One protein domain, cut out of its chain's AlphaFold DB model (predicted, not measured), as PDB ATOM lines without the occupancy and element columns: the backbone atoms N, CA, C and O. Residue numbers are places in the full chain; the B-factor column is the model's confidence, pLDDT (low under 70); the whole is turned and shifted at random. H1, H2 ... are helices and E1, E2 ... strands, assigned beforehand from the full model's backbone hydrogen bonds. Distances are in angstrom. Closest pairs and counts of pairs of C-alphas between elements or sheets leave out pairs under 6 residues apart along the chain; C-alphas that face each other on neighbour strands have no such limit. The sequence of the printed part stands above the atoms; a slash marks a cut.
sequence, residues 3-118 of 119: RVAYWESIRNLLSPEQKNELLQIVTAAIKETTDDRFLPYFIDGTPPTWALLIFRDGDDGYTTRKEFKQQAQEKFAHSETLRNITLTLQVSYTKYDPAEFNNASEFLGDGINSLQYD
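What this domain is: This is residues 3 to 118 of the 119 residues of an uncharacterized protein of Enterococcus faecalis EnGen0354 (UniProt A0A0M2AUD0). An elongated body has the short strand E3 in its middle, paired with residues 3 to 4; the long helices H2 and H3 pack on each other, H3 also reaching E3, and H4 meets E3 near its own end. The hairpin of E1 and E2 has H2 over it. There are 116 residues printed, with named elements in the order H1 H2 E1 E2 H3 E3 H4; the sheet E1 - E2 is antiparallel and the class is mixed. The whole is compact, radius of gyration of the C-alphas 14.7 A, spanning 46 by 26 by 21 A.

How they stand to each other: Residues 3 to 4 pair antiparallel with residues 89 to 90 of E3, residues 89 to 91. H1, residues 7 to 10, and H2, residues 16 to 33, are apart. E1, residues 38 to 45, and E2, residues 48 to 54, form an antiparallel hairpin at 160 degrees, with N 41 and O 51 at 2.8 A. The closest C-alphas of H2 and E1, Ile 30 and Pro 40, are 7.3 A apart. H3, residues 62 to 78, touches H2, opposite ways at a steep tilt of 39 degrees; their closest C-alphas, Ala 29 and Ala 72, are 5.4 A apart. The closest C-alphas of H3 and E3, Lys 69 and Leu 89, are 6.7 A apart. The closest C-alphas of E3 and H4, residues 104 to 117, are Val 91 and Leu 115, at 6.0 A. Each O i to N i+4 pair is within hydrogen-bond range in H2 and H3, and 7 of 10 in H4; H1 is too short for one.

Where its parts are: H1 begins at C-alpha 7 (-23.715, 31.672, -29.513). H2 measures 26.0 A, E1 20.6 A, E2 20.0 A, H3 24.7 A and H4 20.8 A, ending at C-alpha 117 (-32.998, 31.251, -16.678).

The domain as a whole: The C-alphas farthest apart, Glu 80 and Ala 99, are 47.7 A apart. The printed part has no cut; the link E3 to H4 is long. Residues 57 to 60 have pLDDT under 70.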
ATOM      1  N   ARG A   3     -32.907  34.136 -28.269       93.38
ATOM      2  CA  ARG A   3     -31.481  34.061 -28.632       93.38
ATOM      3  C   ARG A   3     -31.069  32.645 -29.005       93.38
ATOM      4  O   ARG A   3     -31.715  31.672 -28.625       93.38
ATOM      5  N   VAL A   4     -29.943  32.533 -29.700       91.25
ATOM      6  CA  VAL A   4     -29.262  31.249 -29.902       91.25
ATOM      7  C   VAL A   4     -28.433  30.918 -28.663       91.25
ATOM      8  O   VAL A   4     -27.573  31.706 -28.264       91.25
ATOM      9  N   ALA A   5     -28.680  29.756 -28.061       90.38
ATOM     10  CA  ALA A   5     -27.910  29.281 -26.919       90.38
ATOM     11  C   ALA A   5     -26.441  29.077 -27.314       90.38
ATOM     12  O   ALA A   5     -26.142  28.642 -28.427       90.38
ATOM     13  N   TYR A   6     -25.522  29.367 -26.391       89.31
ATOM     14  CA  TYR A   6     -24.079  29.169 -26.590       89.31
ATOM     15  C   TYR A   6     -23.518  29.843 -27.856       89.31
ATOM     16  O   TYR A   6     -22.539  29.361 -28.428       89.31
ATOM     17  N   TRP A   7     -24.113  30.965 -28.290       91.00
ATOM     18  CA  TRP A   7     -23.715  31.672 -29.513       91.00
ATOM     19  C   TRP A   7     -22.204  31.900 -29.606       91.00
ATOM     20  O   TRP A   7     -21.598  31.603 -30.631       91.00
ATOM     21  N   GLU A   8     -21.578  32.361 -28.521       90.00
ATOM     22  CA  GLU A   8     -20.137  32.624 -28.478       90.00
ATOM     23  C   GLU A   8     -19.283  31.391 -28.793       90.00
ATOM     24  O   GLU A   8     -18.237  31.511 -29.430       90.00
ATOM     25  N   SER A   9     -19.748  30.204 -28.404       87.06
ATOM     26  CA  SER A   9     -19.064  28.938 -28.664       87.06
ATOM     27  C   SER A   9     -19.281  28.454 -30.096       87.06
ATOM     28  O   SER A   9     -18.345  27.966 -30.726       87.06
ATOM     29  N   ILE A  10     -20.496  28.598 -30.633       89.06
ATOM     30  CA  ILE A  10     -20.840  28.034 -31.946       89.06
ATOM     31  C   ILE A  10     -20.554  28.988 -33.109       89.06
ATOM     32  O   ILE A  10     -20.303  28.532 -34.221       89.06
ATOM     33  N   ARG A  11     -20.531  30.309 -32.891       89.44
ATOM     34  CA  ARG A  11     -20.412  31.303 -33.976       89.44
ATOM     35  C   ARG A  11     -19.133  31.167 -34.796       89.44
ATOM     36  O   ARG A  11     -19.116  31.563 -35.955       89.44
ATOM     37  N   ASN A  12     -18.066  30.632 -34.214       89.62
ATOM     38  CA  ASN A  12     -16.801  30.414 -34.918       89.62
ATOM     39  C   ASN A  12     -16.756  29.061 -35.643       89.62
ATOM     40  O   ASN A  12     -15.891  28.857 -36.486       89.62
ATOM     41  N   LEU A  13     -17.689  28.159 -35.329       89.31
ATOM     42  CA  LEU A  13     -17.839  26.851 -35.968       89.31
ATOM     43  C   LEU A  13     -18.769  26.912 -37.186       89.31
ATOM     44  O   LEU A  13     -18.653  26.090 -38.089       89.31
ATOM     45  N   LEU A  14     -19.686  27.883 -37.213       91.62
ATOM     46  CA  LEU A  14     -20.619  28.083 -38.318       91.62
ATOM     47  C   LEU A  14     -19.957  28.821 -39.487       91.62
ATOM     48  O   LEU A  14     -19.405  29.917 -39.320       91.62
ATOM     49  N   SER A  15     -20.112  28.264 -40.686       93.81
ATOM     50  CA  SER A  15     -19.859  28.982 -41.938       93.81
ATOM     51  C   SER A  15     -20.782  30.207 -42.079       93.81
ATOM     52  O   SER A  15     -21.842  30.267 -41.442       93.81
ATOM     53  N   PRO A  16     -20.412  31.211 -42.894       93.06
ATOM     54  CA  PRO A  16     -21.288  32.343 -43.197       93.06
ATOM     55  C   PRO A  16     -22.672  31.922 -43.715       93.06
ATOM     56  O   PRO A  16     -23.680  32.499 -43.312       93.06
ATOM     57  N   GLU A  17     -22.732  30.883 -44.549       93.31
ATOM     58  CA  GLU A  17     -23.968  30.326 -45.098       93.31
ATOM     59  C   GLU A  17     -24.857  29.764 -43.985       93.31
ATOM     60  O   GLU A  17     -26.026  30.132 -43.885       93.31
ATOM     61  N   GLN A  18     -24.284  28.962 -43.082       94.44
ATOM     62  CA  GLN A  18     -25.005  28.411 -41.931       94.44
ATOM     63  C   GLN A  18     -25.504  29.505 -40.980       94.44
ATOM     64  O   GLN A  18     -26.608  29.407 -40.448       94.44
ATOM     65  N   LYS A  19     -24.732  30.580 -40.772       93.81
ATOM     66  CA  LYS A  19     -25.190  31.729 -39.971       93.81
ATOM     67  C   LYS A  19     -26.411  32.387 -40.602       93.81
ATOM     68  O   LYS A  19     -27.384  32.652 -39.903       93.81
ATOM     69  N   ASN A  20     -26.372  32.627 -41.910       93.38
ATOM     70  CA  ASN A  20     -27.486  33.243 -42.622       93.38
ATOM     71  C   ASN A  20     -28.733  32.356 -42.606       93.38
ATOM     72  O   ASN A  20     -29.823  32.852 -42.327       93.38
ATOM     73  N   GLU A  21     -28.580  31.052 -42.840       94.69
ATOM     74  CA  GLU A  21     -29.699  30.110 -42.799       94.69
ATOM     75  C   GLU A  21     -30.298  30.001 -41.392       94.69
ATOM     76  O   GLU A  21     -31.519  30.011 -41.241       94.69
ATOM     77  N   LEU A  22     -29.463  30.013 -40.346       94.12
ATOM     78  CA  LEU A  22     -29.929  30.065 -38.962       94.12
ATOM     79  C   LEU A  22     -30.808  31.298 -38.728       94.12
ATOM     80  O   LEU A  22     -31.910  31.178 -38.191       94.12
ATOM     81  N   LEU A  23     -30.339  32.482 -39.141       93.75
ATOM     82  CA  LEU A  23     -31.089  33.729 -38.965       93.75
ATOM     83  C   LEU A  23     -32.428  33.680 -39.709       93.75
ATOM     84  O   LEU A  23     -33.447  34.129 -39.176       93.75
ATOM     85  N   GLN A  24     -32.436  33.118 -40.920       93.94
ATOM     86  CA  GLN A  24     -33.639  32.956 -41.731       93.94
ATOM     87  C   GLN A  24     -34.638  31.997 -41.088       93.94
ATOM     88  O   GLN A  24     -35.808  32.352 -40.971       93.94
ATOM     89  N   ILE A  25     -34.191  30.828 -40.620       94.69
ATOM     90  CA  ILE A  25     -35.061  29.834 -39.983       94.69
ATOM     91  C   ILE A  25     -35.674  30.387 -38.700       94.69
ATOM     92  O   ILE A  25     -36.886  30.278 -38.521       94.69
ATOM     93  N   VAL A  26     -34.876  31.018 -37.832       94.25
ATOM     94  CA  VAL A  26     -35.397  31.611 -36.591       94.25
ATOM     95  C   VAL A  26     -36.412  32.705 -36.909       94.25
ATOM     96  O   VAL A  26     -37.500  32.724 -36.339       94.25
ATOM     97  N   THR A  27     -36.104  33.583 -37.865       92.88
ATOM     98  CA  THR A  27     -37.015  34.665 -38.268       92.88
ATOM     99  C   THR A  27     -38.300  34.129 -38.907       92.88
ATOM    100  O   THR A  27     -39.372  34.687 -38.674       92.88
ATOM    101  N   ALA A  28     -38.223  33.056 -39.697       92.25
ATOM    102  CA  ALA A  28     -39.390  32.404 -40.285       92.25
ATOM    103  C   ALA A  28     -40.259  31.737 -39.211       92.25
ATOM    104  O   ALA A  28     -41.460  31.978 -39.175       92.25
ATOM    105  N   ALA A  29     -39.652  30.988 -38.285       92.19
ATOM    106  CA  ALA A  29     -40.360  30.379 -37.160       92.19
ATOM    107  C   ALA A  29     -41.054  31.431 -36.281       92.19
ATOM    108  O   ALA A  29     -42.187  31.225 -35.861       92.19
ATOM    109  N   ILE A  30     -40.417  32.585 -36.048       90.62
ATOM    110  CA  ILE A  30     -41.068  33.721 -35.384       90.62
ATOM    111  C   ILE A  30     -42.321  34.124 -36.165       90.62
ATOM    112  O   ILE A  30     -43.412  34.060 -35.620       90.62
ATOM    113  N   LYS A  31     -42.184  34.467 -37.450       88.25
ATOM    114  CA  LYS A  31     -43.308  34.946 -38.271       88.25
ATOM    115  C   LYS A  31     -44.462  33.950 -38.374       88.25
ATOM    116  O   LYS A  31     -45.604  34.376 -38.449       88.25
ATOM    117  N   GLU A  32     -44.173  32.653 -38.404       88.94
ATOM    118  CA  GLU A  32     -45.186  31.596 -38.514       88.94
ATOM    119  C   GLU A  32     -45.904  31.307 -37.186       88.94
ATOM    120  O   GLU A  32     -47.037  30.831 -37.195       88.94
ATOM    121  N   THR A  33     -45.271  31.605 -36.047       84.88
ATOM    122  CA  THR A  33     -45.842  31.399 -34.699       84.88
ATOM    123  C   THR A  33     -46.520  32.644 -34.137       84.88
ATOM    124  O   THR A  33     -47.130  32.597 -33.070       84.88
ATOM    125  N   THR A  34     -46.419  33.764 -34.849       83.62
ATOM    126  CA  THR A  34     -46.947  35.061 -34.436       83.62
ATOM    127  C   THR A  34     -48.013  35.563 -35.401       83.62
ATOM    128  O   THR A  34     -47.852  35.434 -36.610       83.62
ATOM    129  N   ASP A  35     -49.060  36.193 -34.878       81.94
ATOM    130  CA  ASP A  35     -50.059  36.916 -35.675       81.94
ATOM    131  C   ASP A  35     -49.895  38.442 -35.558       81.94
ATOM    132  O   ASP A  35     -48.945  38.932 -34.947       81.94
ATOM    133  N   ASP A  36     -50.844  39.202 -36.111       80.31
ATOM    134  CA  ASP A  36     -50.836  40.674 -36.153       80.31
ATOM    135  C   ASP A  36     -50.785  41.357 -34.771       80.31
ATOM    136  O   ASP A  36     -50.564  42.566 -34.677       80.31
ATOM    137  N   ARG A  37     -51.005  40.614 -33.678       79.81
ATOM    138  CA  ARG A  37     -50.945  41.127 -32.296       79.81
ATOM    139  C   ARG A  37     -49.528  41.128 -31.733       79.81
ATOM    140  O   ARG A  37     -49.286  41.719 -30.677       79.81
ATOM    141  N   PHE A  38     -48.613  40.452 -32.414       84.75
ATOM    142  CA  PHE A  38     -47.208  40.398 -32.073       84.75
ATOM    143  C   PHE A  38     -46.450  41.389 -32.945       84.75
ATOM    144  O   PHE A  38     -46.618  41.434 -34.162       84.75
ATOM    145  N   LEU A  39     -45.544  42.142 -32.332       88.00
ATOM    146  CA  LEU A  39     -44.569  42.935 -33.066       88.00
ATOM    147  C   LEU A  39     -43.195  42.256 -32.957       88.00
ATOM    148  O   LEU A  39     -42.534  42.383 -31.917       88.00
ATOM    149  N   PRO A  40     -42.772  41.496 -33.987       89.00
ATOM    150  CA  PRO A  40     -41.447  40.898 -34.041       89.00
ATOM    151  C   PRO A  40     -40.387  41.944 -34.393       89.00
ATOM    152  O   PRO A  40     -40.507  42.665 -35.384       89.00
ATOM    153  N   TYR A  41     -39.300  41.971 -33.625       88.88
ATOM    154  CA  TYR A  41     -38.146  42.836 -33.863       88.88
ATOM    155  C   TYR A  41     -36.844  42.053 -33.785       88.88
ATOM    156  O   TYR A  41     -36.676  41.170 -32.947       88.88
ATOM    157  N   PHE A  42     -35.893  42.429 -34.632       90.69
ATOM    158  CA  PHE A  42     -34.502  42.023 -34.499       90.69
ATOM    159  C   PHE A  42     -33.751  43.119 -33.740       90.69
ATOM    160  O   PHE A  42     -33.734  44.264 -34.187       90.69
ATOM    161  N   ILE A  43     -33.195  42.784 -32.575       87.88
ATOM    162  CA  ILE A  43     -32.535  43.744 -31.680       87.88
ATOM    163  C   ILE A  43     -31.058  43.892 -32.043       87.88
ATOM    164  O   ILE A  43     -30.558  45.005 -32.157       87.88
ATOM    165  N   ASP A  44     -30.358  42.768 -32.182       85.12
ATOM    166  CA  ASP A  44     -28.907  42.734 -32.360       85.12
ATOM    167  C   ASP A  44     -28.513  41.488 -33.159       85.12
ATOM    168  O   ASP A  44     -29.180  40.457 -33.077       85.12
ATOM    169  N   GLY A  45     -27.428  41.582 -33.926       83.69
ATOM    170  CA  GLY A  45     -26.820  40.472 -34.651       83.69
ATOM    171  C   GLY A  45     -25.684  39.770 -33.915       83.69
ATOM    172  O   GLY A  45     -25.262  38.711 -34.378       83.69
ATOM    173  N   THR A  46     -25.181  40.309 -32.795       84.69
ATOM    174  CA  THR A  46     -24.052  39.698 -32.068       84.69
ATOM    175  C   THR A  46     -24.199  39.787 -30.535       84.69
ATOM    176  O   THR A  46     -23.635  40.693 -29.930       84.69
ATOM    177  N   PRO A  47     -24.864  38.815 -29.871       88.25
ATOM    178  CA  PRO A  47     -25.508  37.628 -30.436       88.25
ATOM    179  C   PRO A  47     -26.834  37.958 -31.143       88.25
ATOM    180  O   PRO A  47     -27.527  38.886 -30.713       88.25
ATOM    181  N   PRO A  48     -27.241  37.170 -32.160       91.62
ATOM    182  CA  PRO A  48     -28.562  37.274 -32.765       91.62
ATOM    183  C   PRO A  48     -29.655  37.247 -31.700       91.62
ATOM    184  O   PRO A  48     -29.802  36.265 -30.966       91.62
ATOM    185  N   THR A  49     -30.381  38.353 -31.596       91.88
ATOM    186  CA  THR A  49     -31.387  38.581 -30.563       91.88
ATOM    187  C   THR A  49     -32.661  39.087 -31.210       91.88
ATOM    188  O   THR A  49     -32.650  40.103 -31.903       91.88
ATOM    189  N   TRP A  50     -33.772  38.414 -30.931       93.56
ATOM    190  CA  TRP A  50     -35.099  38.849 -31.349       93.56
ATOM    191  C   TRP A  50     -35.962  39.198 -30.135       93.56
ATOM    192  O   TRP A  50     -35.865  38.579 -29.070       93.56
ATOM    193  N   ALA A  51     -36.841  40.175 -30.313       90.06
ATOM    194  CA  ALA A  51     -37.927  40.494 -29.399       90.06
ATOM    195  C   ALA A  51     -39.269  40.210 -30.063       90.06
ATOM    196  O   ALA A  51     -39.435  40.399 -31.266       90.06
ATOM    197  N   LEU A  52     -40.229  39.797 -29.245       88.12
ATOM    198  CA  LEU A  52     -41.635  39.726 -29.608       88.12
ATOM    199  C   LEU A  52     -42.393  40.541 -28.574       88.12
ATOM    200  O   LEU A  52     -42.420  40.160 -27.404       88.12
ATOM    201  N   LEU A  53     -42.945  41.679 -28.990       86.94
ATOM    202  CA  LEU A  53     -43.814  42.483 -28.134       86.94
ATOM    203  C   LEU A  53     -45.258  42.040 -28.341       86.94
ATOM    204  O   LEU A  53     -45.697  41.891 -29.479       86.94
ATOM    205  N   ILE A  54     -45.979  41.837 -27.242       83.88
ATOM    206  CA  ILE A  54     -47.359  41.348 -27.232       83.88
ATOM    207  C   ILE A  54     -48.197  42.354 -26.451       83.88
ATOM    208  O   ILE A  54     -47.886  42.656 -25.301       83.88
ATOM    209  N   PHE A  55     -49.273  42.856 -27.054       78.81
ATOM    210  CA  PHE A  55     -50.188  43.803 -26.411       78.81
ATOM    211  C   PHE A  55     -51.464  43.082 -25.968       78.81
ATOM    212  O   PHE A  55     -52.517  43.217 -26.589       78.81
ATOM    213  N   ARG A  56     -51.361  42.251 -24.922       74.62
ATOM    214  CA  ARG A  56     -52.494  41.478 -24.393       74.62
ATOM    215  C   ARG A  56     -52.395  41.271 -22.882       74.62
ATOM    216  O   ARG A  56     -51.336  40.936 -22.364       74.62
ATOM    217  N   ASP A  57     -53.542  41.355 -22.211       67.25
ATOM    218  CA  ASP A  57     -53.684  40.953 -20.813       67.25
ATOM    219  C   ASP A  57     -53.843  39.430 -20.659       67.25
ATOM    220  O   ASP A  57     -54.640  38.788 -21.349       67.25
ATOM    221  N   GLY A  58     -53.108  38.857 -19.701       65.00
ATOM    222  CA  GLY A  58     -53.336  37.496 -19.196       65.00
ATOM    223  C   GLY A  58     -52.724  36.346 -20.002       65.00
ATOM    224  O   GLY A  58     -53.044  35.197 -19.716       65.00
ATOM    225  N   ASP A  59     -51.868  36.622 -20.987       66.88
ATOM    226  CA  ASP A  59     -51.109  35.595 -21.713       66.88
ATOM    227  C   ASP A  59     -49.681  35.532 -21.163       66.88
ATOM    228  O   ASP A  59     -48.954  36.519 -21.254       66.88
ATOM    229  N   ASP A  60     -49.291  34.407 -20.566       65.38
ATOM    230  CA  ASP A  60     -47.942  34.186 -20.025       65.38
ATOM    231  C   ASP A  60     -46.914  33.825 -21.113       65.38
ATOM    232  O   ASP A  60     -45.741  33.589 -20.818       65.38
ATOM    233  N   GLY A  61     -47.347  33.762 -22.378       71.38
ATOM    234  CA  GLY A  61     -46.504  33.453 -23.524       71.38
ATOM    235  C   GLY A  61     -45.934  32.034 -23.510       71.38
ATOM    236  O   GLY A  61     -45.118  31.710 -24.377       71.38
ATOM    237  N   TYR A  62     -46.336  31.170 -22.566       75.31
ATOM    238  CA  TYR A  62     -45.772  29.830 -22.411       75.31
ATOM    239  C   TYR A  62     -46.074  28.946 -23.624       75.31
ATOM    240  O   TYR A  62     -45.176  28.295 -24.167       75.31
ATOM    241  N   THR A  63     -47.329  28.953 -24.078       79.31
ATOM    242  CA  THR A  63     -47.779  28.165 -25.235       79.31
ATOM    243  C   THR A  63     -47.054  28.606 -26.503       79.31
ATOM    244  O   THR A  63     -46.399  27.785 -27.143       79.31
ATOM    245  N   THR A  64     -47.048  29.910 -26.793       79.31
ATOM    246  CA  THR A  64     -46.353  30.485 -27.954       79.31
ATOM    247  C   THR A  64     -44.858  30.178 -27.931       79.31
ATOM    248  O   THR A  64     -44.277  29.803 -28.944       79.31
ATOM    249  N   ARG A  65     -44.217  30.270 -26.759       85.31
ATOM    250  CA  ARG A  65     -42.803  29.918 -26.574       85.31
ATOM    251  C   ARG A  65     -42.524  28.459 -26.912       85.31
ATOM    252  O   ARG A  65     -41.522  28.168 -27.568       85.31
ATOM    253  N   LYS A  66     -43.372  27.544 -26.439       86.25
ATOM    254  CA  LYS A  66     -43.222  26.108 -26.690       86.25
ATOM    255  C   LYS A  66     -43.402  25.788 -28.173       86.25
ATOM    256  O   LYS A  66     -42.562  25.091 -28.739       86.25
ATOM    257  N   GLU A  67     -44.446  26.330 -28.796       87.62
ATOM    258  CA  GLU A  67     -44.730  26.157 -30.225       87.62
ATOM    259  C   GLU A  67     -43.602  26.718 -31.094       87.62
ATOM    260  O   GLU A  67     -43.107  26.027 -31.982       87.62
ATOM    261  N   PHE A  68     -43.120  27.922 -30.779       90.19
ATOM    262  CA  PHE A  68     -41.982  28.530 -31.459       90.19
ATOM    263  C   PHE A  68     -40.726  27.656 -31.384       90.19
ATOM    264  O   PHE A  68     -40.110  27.370 -32.412       90.19
ATOM    265  N   LYS A  69     -40.352  27.200 -30.179       91.25
ATOM    266  CA  LYS A  69     -39.177  26.333 -30.002       91.25
ATOM    267  C   LYS A  69     -39.315  25.043 -30.809       91.25
ATOM    268  O   LYS A  69     -38.351  24.634 -31.449       91.25
ATOM    269  N   GLN A  70     -40.499  24.428 -30.804       91.44
ATOM    270  CA  GLN A  70     -40.758  23.211 -31.568       91.44
ATOM    271  C   GLN A  70     -40.616  23.450 -33.078       91.44
ATOM    272  O   GLN A  70     -39.854  22.738 -33.728       91.44
ATOM    273  N   GLN A  71     -41.274  24.473 -33.630       91.38
ATOM    274  CA  GLN A  71     -41.206  24.767 -35.064       91.38
ATOM    275  C   GLN A  71     -39.788  25.117 -35.523       91.38
ATOM    276  O   GLN A  71     -39.341  24.664 -36.579       91.38
ATOM    277  N   ALA A  72     -39.052  25.903 -34.734       92.62
ATOM    278  CA  ALA A  72     -37.664  26.218 -35.044       92.62
ATOM    279  C   ALA A  72     -36.791  24.953 -35.044       92.62
ATOM    280  O   ALA A  72     -36.010  24.749 -35.973       92.62
ATOM    281  N   GLN A  73     -36.969  24.072 -34.053       92.69
ATOM    282  CA  GLN A  73     -36.230  22.814 -33.971       92.69
ATOM    283  C   GLN A  73     -36.534  21.884 -35.149       92.69
ATOM    284  O   GLN A  73     -35.618  21.289 -35.717       92.69
ATOM    285  N   GLU A  74     -37.804  21.779 -35.543       92.94
ATOM    286  CA  GLU A  74     -38.219  21.007 -36.714       92.94
ATOM    287  C   GLU A  74     -37.560  21.552 -37.986       92.94
ATOM    288  O   GLU A  74     -36.995  20.780 -38.760       92.94
ATOM    289  N   LYS A  75     -37.537  22.874 -38.186       93.50
ATOM    290  CA  LYS A  75     -36.872  23.488 -39.346       93.50
ATOM    291  C   LYS A  75     -35.358  23.266 -39.340       93.50
ATOM    292  O   LYS A  75     -34.796  22.964 -40.391       93.50
ATOM    293  N   PHE A  76     -34.696  23.344 -38.183       92.81
ATOM    294  CA  PHE A  76     -33.269  23.015 -38.082       92.81
ATOM    295  C   PHE A  76     -32.983  21.556 -38.453       92.81
ATOM    296  O   PHE A  76     -32.026  21.291 -39.174       92.81
ATOM    297  N   ALA A  77     -33.829  20.617 -38.018       91.25
ATOM    298  CA  ALA A  77     -33.669  19.198 -38.332       91.25
ATOM    299  C   ALA A  77     -33.836  18.885 -39.833       91.25
ATOM    300  O   ALA A  77     -33.220  17.945 -40.335       91.25
ATOM    301  N   HIS A  78     -34.637  19.678 -40.554       93.25
ATOM    302  CA  HIS A  78     -34.860  19.526 -41.997       93.25
ATOM    303  C   HIS A  78     -33.889  20.340 -42.869       93.25
ATOM    304  O   HIS A  78     -33.868  20.152 -44.084       93.25
ATOM    305  N   SER A  79     -33.078  21.222 -42.282       92.75
ATOM    306  CA  SER A  79     -32.084  22.012 -43.013       92.75
ATOM    307  C   SER A  79     -30.917  21.141 -43.480       92.75
ATOM    308  O   SER A  79     -30.290  20.435 -42.689       92.75
ATOM    309  N   GLU A  80     -30.562  21.223 -44.761       91.38
ATOM    310  CA  GLU A  80     -29.417  20.481 -45.301       91.38
ATOM    311  C   GLU A  80     -28.081  20.937 -44.699       91.38
ATOM    312  O   GLU A  80     -27.166  20.120 -44.554       91.38
ATOM    313  N   THR A  81     -27.972  22.212 -44.309       91.75
ATOM    314  CA  THR A  81     -26.721  22.807 -43.816       91.75
ATOM    315  C   THR A  81     -26.617  22.825 -42.289       91.75
ATOM    316  O   THR A  81     -25.500  22.813 -41.761       91.75
ATOM    317  N   LEU A  82     -27.751  22.825 -41.573       92.44
ATOM    318  CA  LEU A  82     -27.800  22.939 -40.111       92.44
ATOM    319  C   LEU A  82     -28.115  21.632 -39.384       92.44
ATOM    320  O   LEU A  82     -27.782  21.532 -38.208       92.44
ATOM    321  N   ARG A  83     -28.678  20.608 -40.046       88.56
ATOM    322  CA  ARG A  83     -29.064  19.337 -39.388       88.56
ATOM    323  C   ARG A  83     -27.935  18.621 -38.640       88.56
ATOM    324  O   ARG A  83     -28.197  17.820 -37.752       88.56
ATOM    325  N   ASN A  84     -26.681  18.894 -39.004       87.44
ATOM    326  CA  ASN A  84     -25.495  18.307 -38.375       87.44
ATOM    327  C   ASN A  84     -24.965  19.137 -37.190       87.44
ATOM    328  O   ASN A  84     -23.913  18.816 -36.640       87.44
ATOM    329  N   ILE A  85     -25.653  20.217 -36.818       88.69
ATOM    330  CA  ILE A  85     -25.281  21.114 -35.727       88.69
ATOM    331  C   ILE A  85     -26.392  21.082 -34.683       88.69
ATOM    332  O   ILE A  85     -27.557  21.344 -34.979       88.69
ATOM    333  N   THR A  86     -26.025  20.819 -33.433       87.38
ATOM    334  CA  THR A  86     -26.957  20.963 -32.316       87.38
ATOM    335  C   THR A  86     -27.189  22.445 -32.046       87.38
ATOM    336  O   THR A  86     -26.371  23.111 -31.413       87.38
ATOM    337  N   LEU A  87     -28.303  22.962 -32.557       90.19
ATOM    338  CA  LEU A  87     -28.774  24.317 -32.302       90.19
ATOM    339  C   LEU A  87     -29.874  24.283 -31.246       90.19
ATOM    340  O   LEU A  87     -30.812  23.496 -31.352       90.19
ATOM    341  N   THR A  88     -29.767  25.171 -30.262       90.75
ATOM    342  CA  THR A  88     -30.772  25.351 -29.210       90.75
ATOM    343  C   THR A  88     -31.136  26.824 -29.127       90.75
ATOM    344  O   THR A  88     -30.267  27.694 -29.225       90.75
ATOM    345  N   LEU A  89     -32.420  27.117 -28.924       92.19
ATOM    346  CA  LEU A  89     -32.910  28.478 -28.726       92.19
ATOM    347  C   LEU A  89     -33.257  28.725 -27.263       92.19
ATOM    348  O   LEU A  89     -33.973  27.938 -26.641       92.19
ATOM    349  N   GLN A  90     -32.785  29.860 -26.754       92.44
ATOM    350  CA  GLN A  90     -33.217  30.428 -25.487       92.44
ATOM    351  C   GLN A  90     -34.351  31.410 -25.742       92.44
ATOM    352  O   GLN A  90     -34.259  32.266 -26.621       92.44
ATOM    353  N   VAL A  91     -35.419  31.296 -24.967       90.75
ATOM    354  CA  VAL A  91     -36.602  32.137 -25.042       90.75
ATOM    355  C   VAL A  91     -36.998  32.545 -23.635       90.75
ATOM    356  O   VAL A  91     -37.265  31.695 -22.789       90.75
ATOM    357  N   SER A  92     -37.088  33.843 -23.400       88.75
ATOM    358  CA  SER A  92     -37.590  34.426 -22.160       88.75
ATOM    359  C   SER A  92     -38.922  35.121 -22.398       88.75
ATOM    360  O   SER A  92     -39.214  35.570 -23.512       88.75
ATOM    361  N   TYR A  93     -39.702  35.257 -21.337       86.19
ATOM    362  CA  TYR A  93     -40.905  36.069 -21.319       86.19
ATOM    363  C   TYR A  93     -40.840  36.980 -20.096       86.19
ATOM    364  O   TYR A  93     -40.560  36.508 -18.997       86.19
ATOM    365  N   THR A  94     -41.105  38.264 -20.310       86.94
ATOM    366  CA  THR A  94     -41.210  39.264 -19.247       86.94
ATOM    367  C   THR A  94     -42.506  40.010 -19.478       86.94
ATOM    368  O   THR A  94     -42.755  40.505 -20.582       86.94
ATOM    369  N   LYS A  95     -43.340  40.074 -18.444       85.44
ATOM    370  CA  LYS A  95     -44.557  40.878 -18.453       85.44
ATOM    371  C   LYS A  95     -44.210  42.278 -17.970       85.44
ATOM    372  O   LYS A  95     -43.523  42.420 -16.968       85.44
ATOM    373  N   TYR A  96     -44.685  43.300 -18.671       85.00
ATOM    374  CA  TYR A  96     -44.508  44.673 -18.213       85.00
ATOM    375  C   TYR A  96     -45.389  44.944 -16.985       85.00
ATOM    376  O   TYR A  96     -46.608  44.777 -17.056       85.00
ATOM    377  N   ASP A  97     -44.770  45.385 -15.891       85.81
ATOM    378  CA  ASP A  97     -45.434  45.934 -14.710       85.81
ATOM    379  C   ASP A  97     -44.946  47.382 -14.467       85.81
ATOM    380  O   ASP A  97     -43.755  47.594 -14.225       85.81
ATOM    381  N   PRO A  98     -45.828  48.401 -14.531       85.69
ATOM    382  CA  PRO A  98     -45.441  49.792 -14.294       85.69
ATOM    383  C   PRO A  98     -44.989  50.077 -12.851       85.69
ATOM    384  O   PRO A  98     -44.415  51.134 -12.607       85.69
ATOM    385  N   ALA A  99     -45.253  49.180 -11.893       89.38
ATOM    386  CA  ALA A  99     -44.718  49.274 -10.535       89.38
ATOM    387  C   ALA A  99     -43.274  48.750 -10.427       89.38
ATOM    388  O   ALA A  99     -42.554  49.153  -9.513       89.38
ATOM    389  N   GLU A 100     -42.849  47.877 -11.347       86.50
ATOM    390  CA  GLU A 100     -41.514  47.261 -11.348       86.50
ATOM    391  C   GLU A 100     -40.544  47.938 -12.330       86.50
ATOM    392  O   GLU A 100     -39.336  47.929 -12.094       86.50
ATOM    393  N   PHE A 101     -41.046  48.565 -13.402       88.81
ATOM    394  CA  PHE A 101     -40.218  49.166 -14.454       88.81
ATOM    395  C   PHE A 101     -40.431  50.675 -14.596       88.81
ATOM    396  O   PHE A 101     -41.527  51.136 -14.921       88.81
ATOM    397  N   ASN A 102     -39.350  51.454 -14.485       86.88
ATOM    398  CA  ASN A 102     -39.410  52.914 -14.621       86.88
ATOM    399  C   ASN A 102     -39.433  53.378 -16.084       86.88
ATOM    400  O   ASN A 102     -39.820  54.507 -16.383       86.88
ATOM    401  N   ASN A 103     -38.958  52.540 -17.008       86.25
ATOM    402  CA  ASN A 103     -38.874  52.852 -18.431       86.25
ATOM    403  C   ASN A 103     -38.795  51.577 -19.291       86.25
ATOM    404  O   ASN A 103     -38.555  50.475 -18.800       86.25
ATOM    405  N   ALA A 104     -38.975  51.738 -20.605       82.50
ATOM    406  CA  ALA A 104     -38.937  50.629 -21.558       82.50
ATOM    407  C   ALA A 104     -37.560  49.942 -21.639       82.50
ATOM    408  O   ALA A 104     -37.495  48.748 -21.920       82.50
ATOM    409  N   SER A 105     -36.464  50.665 -21.384       84.81
ATOM    410  CA  SER A 105     -35.115  50.094 -21.428       84.81
ATOM    411  C   SER A 105     -34.886  49.093 -20.298       84.81
ATOM    412  O   SER A 105     -34.311  48.037 -20.541       84.81
ATOM    413  N   GLU A 106     -35.372  49.388 -19.088       86.81
ATOM    414  CA  GLU A 106     -35.343  48.460 -17.948       86.81
ATOM    415  C   GLU A 106     -36.153  47.196 -18.241       86.81
ATOM    416  O   GLU A 106     -35.643  46.092 -18.068       86.81
ATOM    417  N   PHE A 107     -37.362  47.350 -18.783       86.69
ATOM    418  CA  PHE A 107     -38.209  46.226 -19.189       86.69
ATOM    419  C   PHE A 107     -37.540  45.320 -20.240       86.69
ATOM    420  O   PHE A 107     -37.515  44.096 -20.101       86.69
ATOM    421  N   LEU A 108     -36.958  45.907 -21.292       84.88
ATOM    422  CA  LEU A 108     -36.241  45.142 -22.319       84.88
ATOM    423  C   LEU A 108     -34.963  44.499 -21.761       84.88
ATOM    424  O   LEU A 108     -34.637  43.366 -22.120       84.88
ATOM    425  N   GLY A 109     -34.246  45.213 -20.890       85.12
ATOM    426  CA  GLY A 109     -33.051  44.719 -20.213       85.12
ATOM    427  C   GLY A 109     -33.349  43.498 -19.347       85.12
ATOM    428  O   GLY A 109     -32.633  42.503 -19.439       85.12
ATOM    429  N   ASP A 110     -34.443  43.532 -18.586       86.88
ATOM    430  CA  ASP A 110     -34.890  42.391 -17.793       86.88
ATOM    431  C   ASP A 110     -35.224  41.190 -18.681       86.88
ATOM    432  O   ASP A 110     -34.664  40.116 -18.489       86.88
ATOM    433  N   GLY A 111     -35.984  41.391 -19.762       85.06
ATOM    434  CA  GLY A 111     -36.262  40.321 -20.721       85.06
ATOM    435  C   GLY A 111     -35.011  39.695 -21.342       85.06
ATOM    436  O   GLY A 111     -34.996  38.490 -21.609       85.06
ATOM    437  N   ILE A 112     -33.951  40.473 -21.567       85.31
ATOM    438  CA  ILE A 112     -32.656  39.944 -22.012       85.31
ATOM    439  C   ILE A 112     -31.982  39.147 -20.890       85.31
ATOM    440  O   ILE A 112     -31.502  38.044 -21.148       85.31
ATOM    441  N   ASN A 113     -31.967  39.665 -19.660       85.69
ATOM    442  CA  ASN A 113     -31.381  38.982 -18.507       85.69
ATOM    443  C   ASN A 113     -32.098  37.659 -18.218       85.69
ATOM    444  O   ASN A 113     -31.441  36.652 -17.972       85.69
ATOM    445  N   SER A 114     -33.426  37.611 -18.342       84.31
ATOM    446  CA  SER A 114     -34.213  36.405 -18.082       84.31
ATOM    447  C   SER A 114     -33.910  35.244 -19.038       84.31
ATOM    448  O   SER A 114     -34.257  34.104 -18.735       84.31
ATOM    449  N   LEU A 115     -33.237  35.487 -20.172       83.00
ATOM    450  CA  LEU A 115     -32.784  34.415 -21.073       83.00
ATOM    451  C   LEU A 115     -31.818  33.441 -20.390       83.00
ATOM    452  O   LEU A 115     -31.757  32.280 -20.787       83.00
ATOM    453  N   GLN A 116     -31.095  33.887 -19.360       74.38
ATOM    454  CA  GLN A 116     -30.170  33.039 -18.605       74.38
ATOM    455  C   GLN A 116     -30.875  31.990 -17.731       74.38
ATOM    456  O   GLN A 116     -30.234  31.041 -17.290       74.38
ATOM    457  N   TYR A 117     -32.179  32.158 -17.487       75.00
ATOM    458  CA  TYR A 117     -32.998  31.251 -16.678       75.00
ATOM    459  C   TYR A 117     -33.874  30.322 -17.521       75.00
ATOM    460  O   TYR A 117     -34.694  29.585 -16.977       75.00
ATOM    461  N   ASP A 118     -33.723  30.352 -18.846       70.75
ATOM    462  CA  ASP A 118     -34.307  29.335 -19.706       70.75
ATOM    463  C   ASP A 118     -33.529  28.020 -19.547       70.75
ATOM    464  O   ASP A 118     -32.477  27.846 -20.169       70.75
TER     465      ASP A 118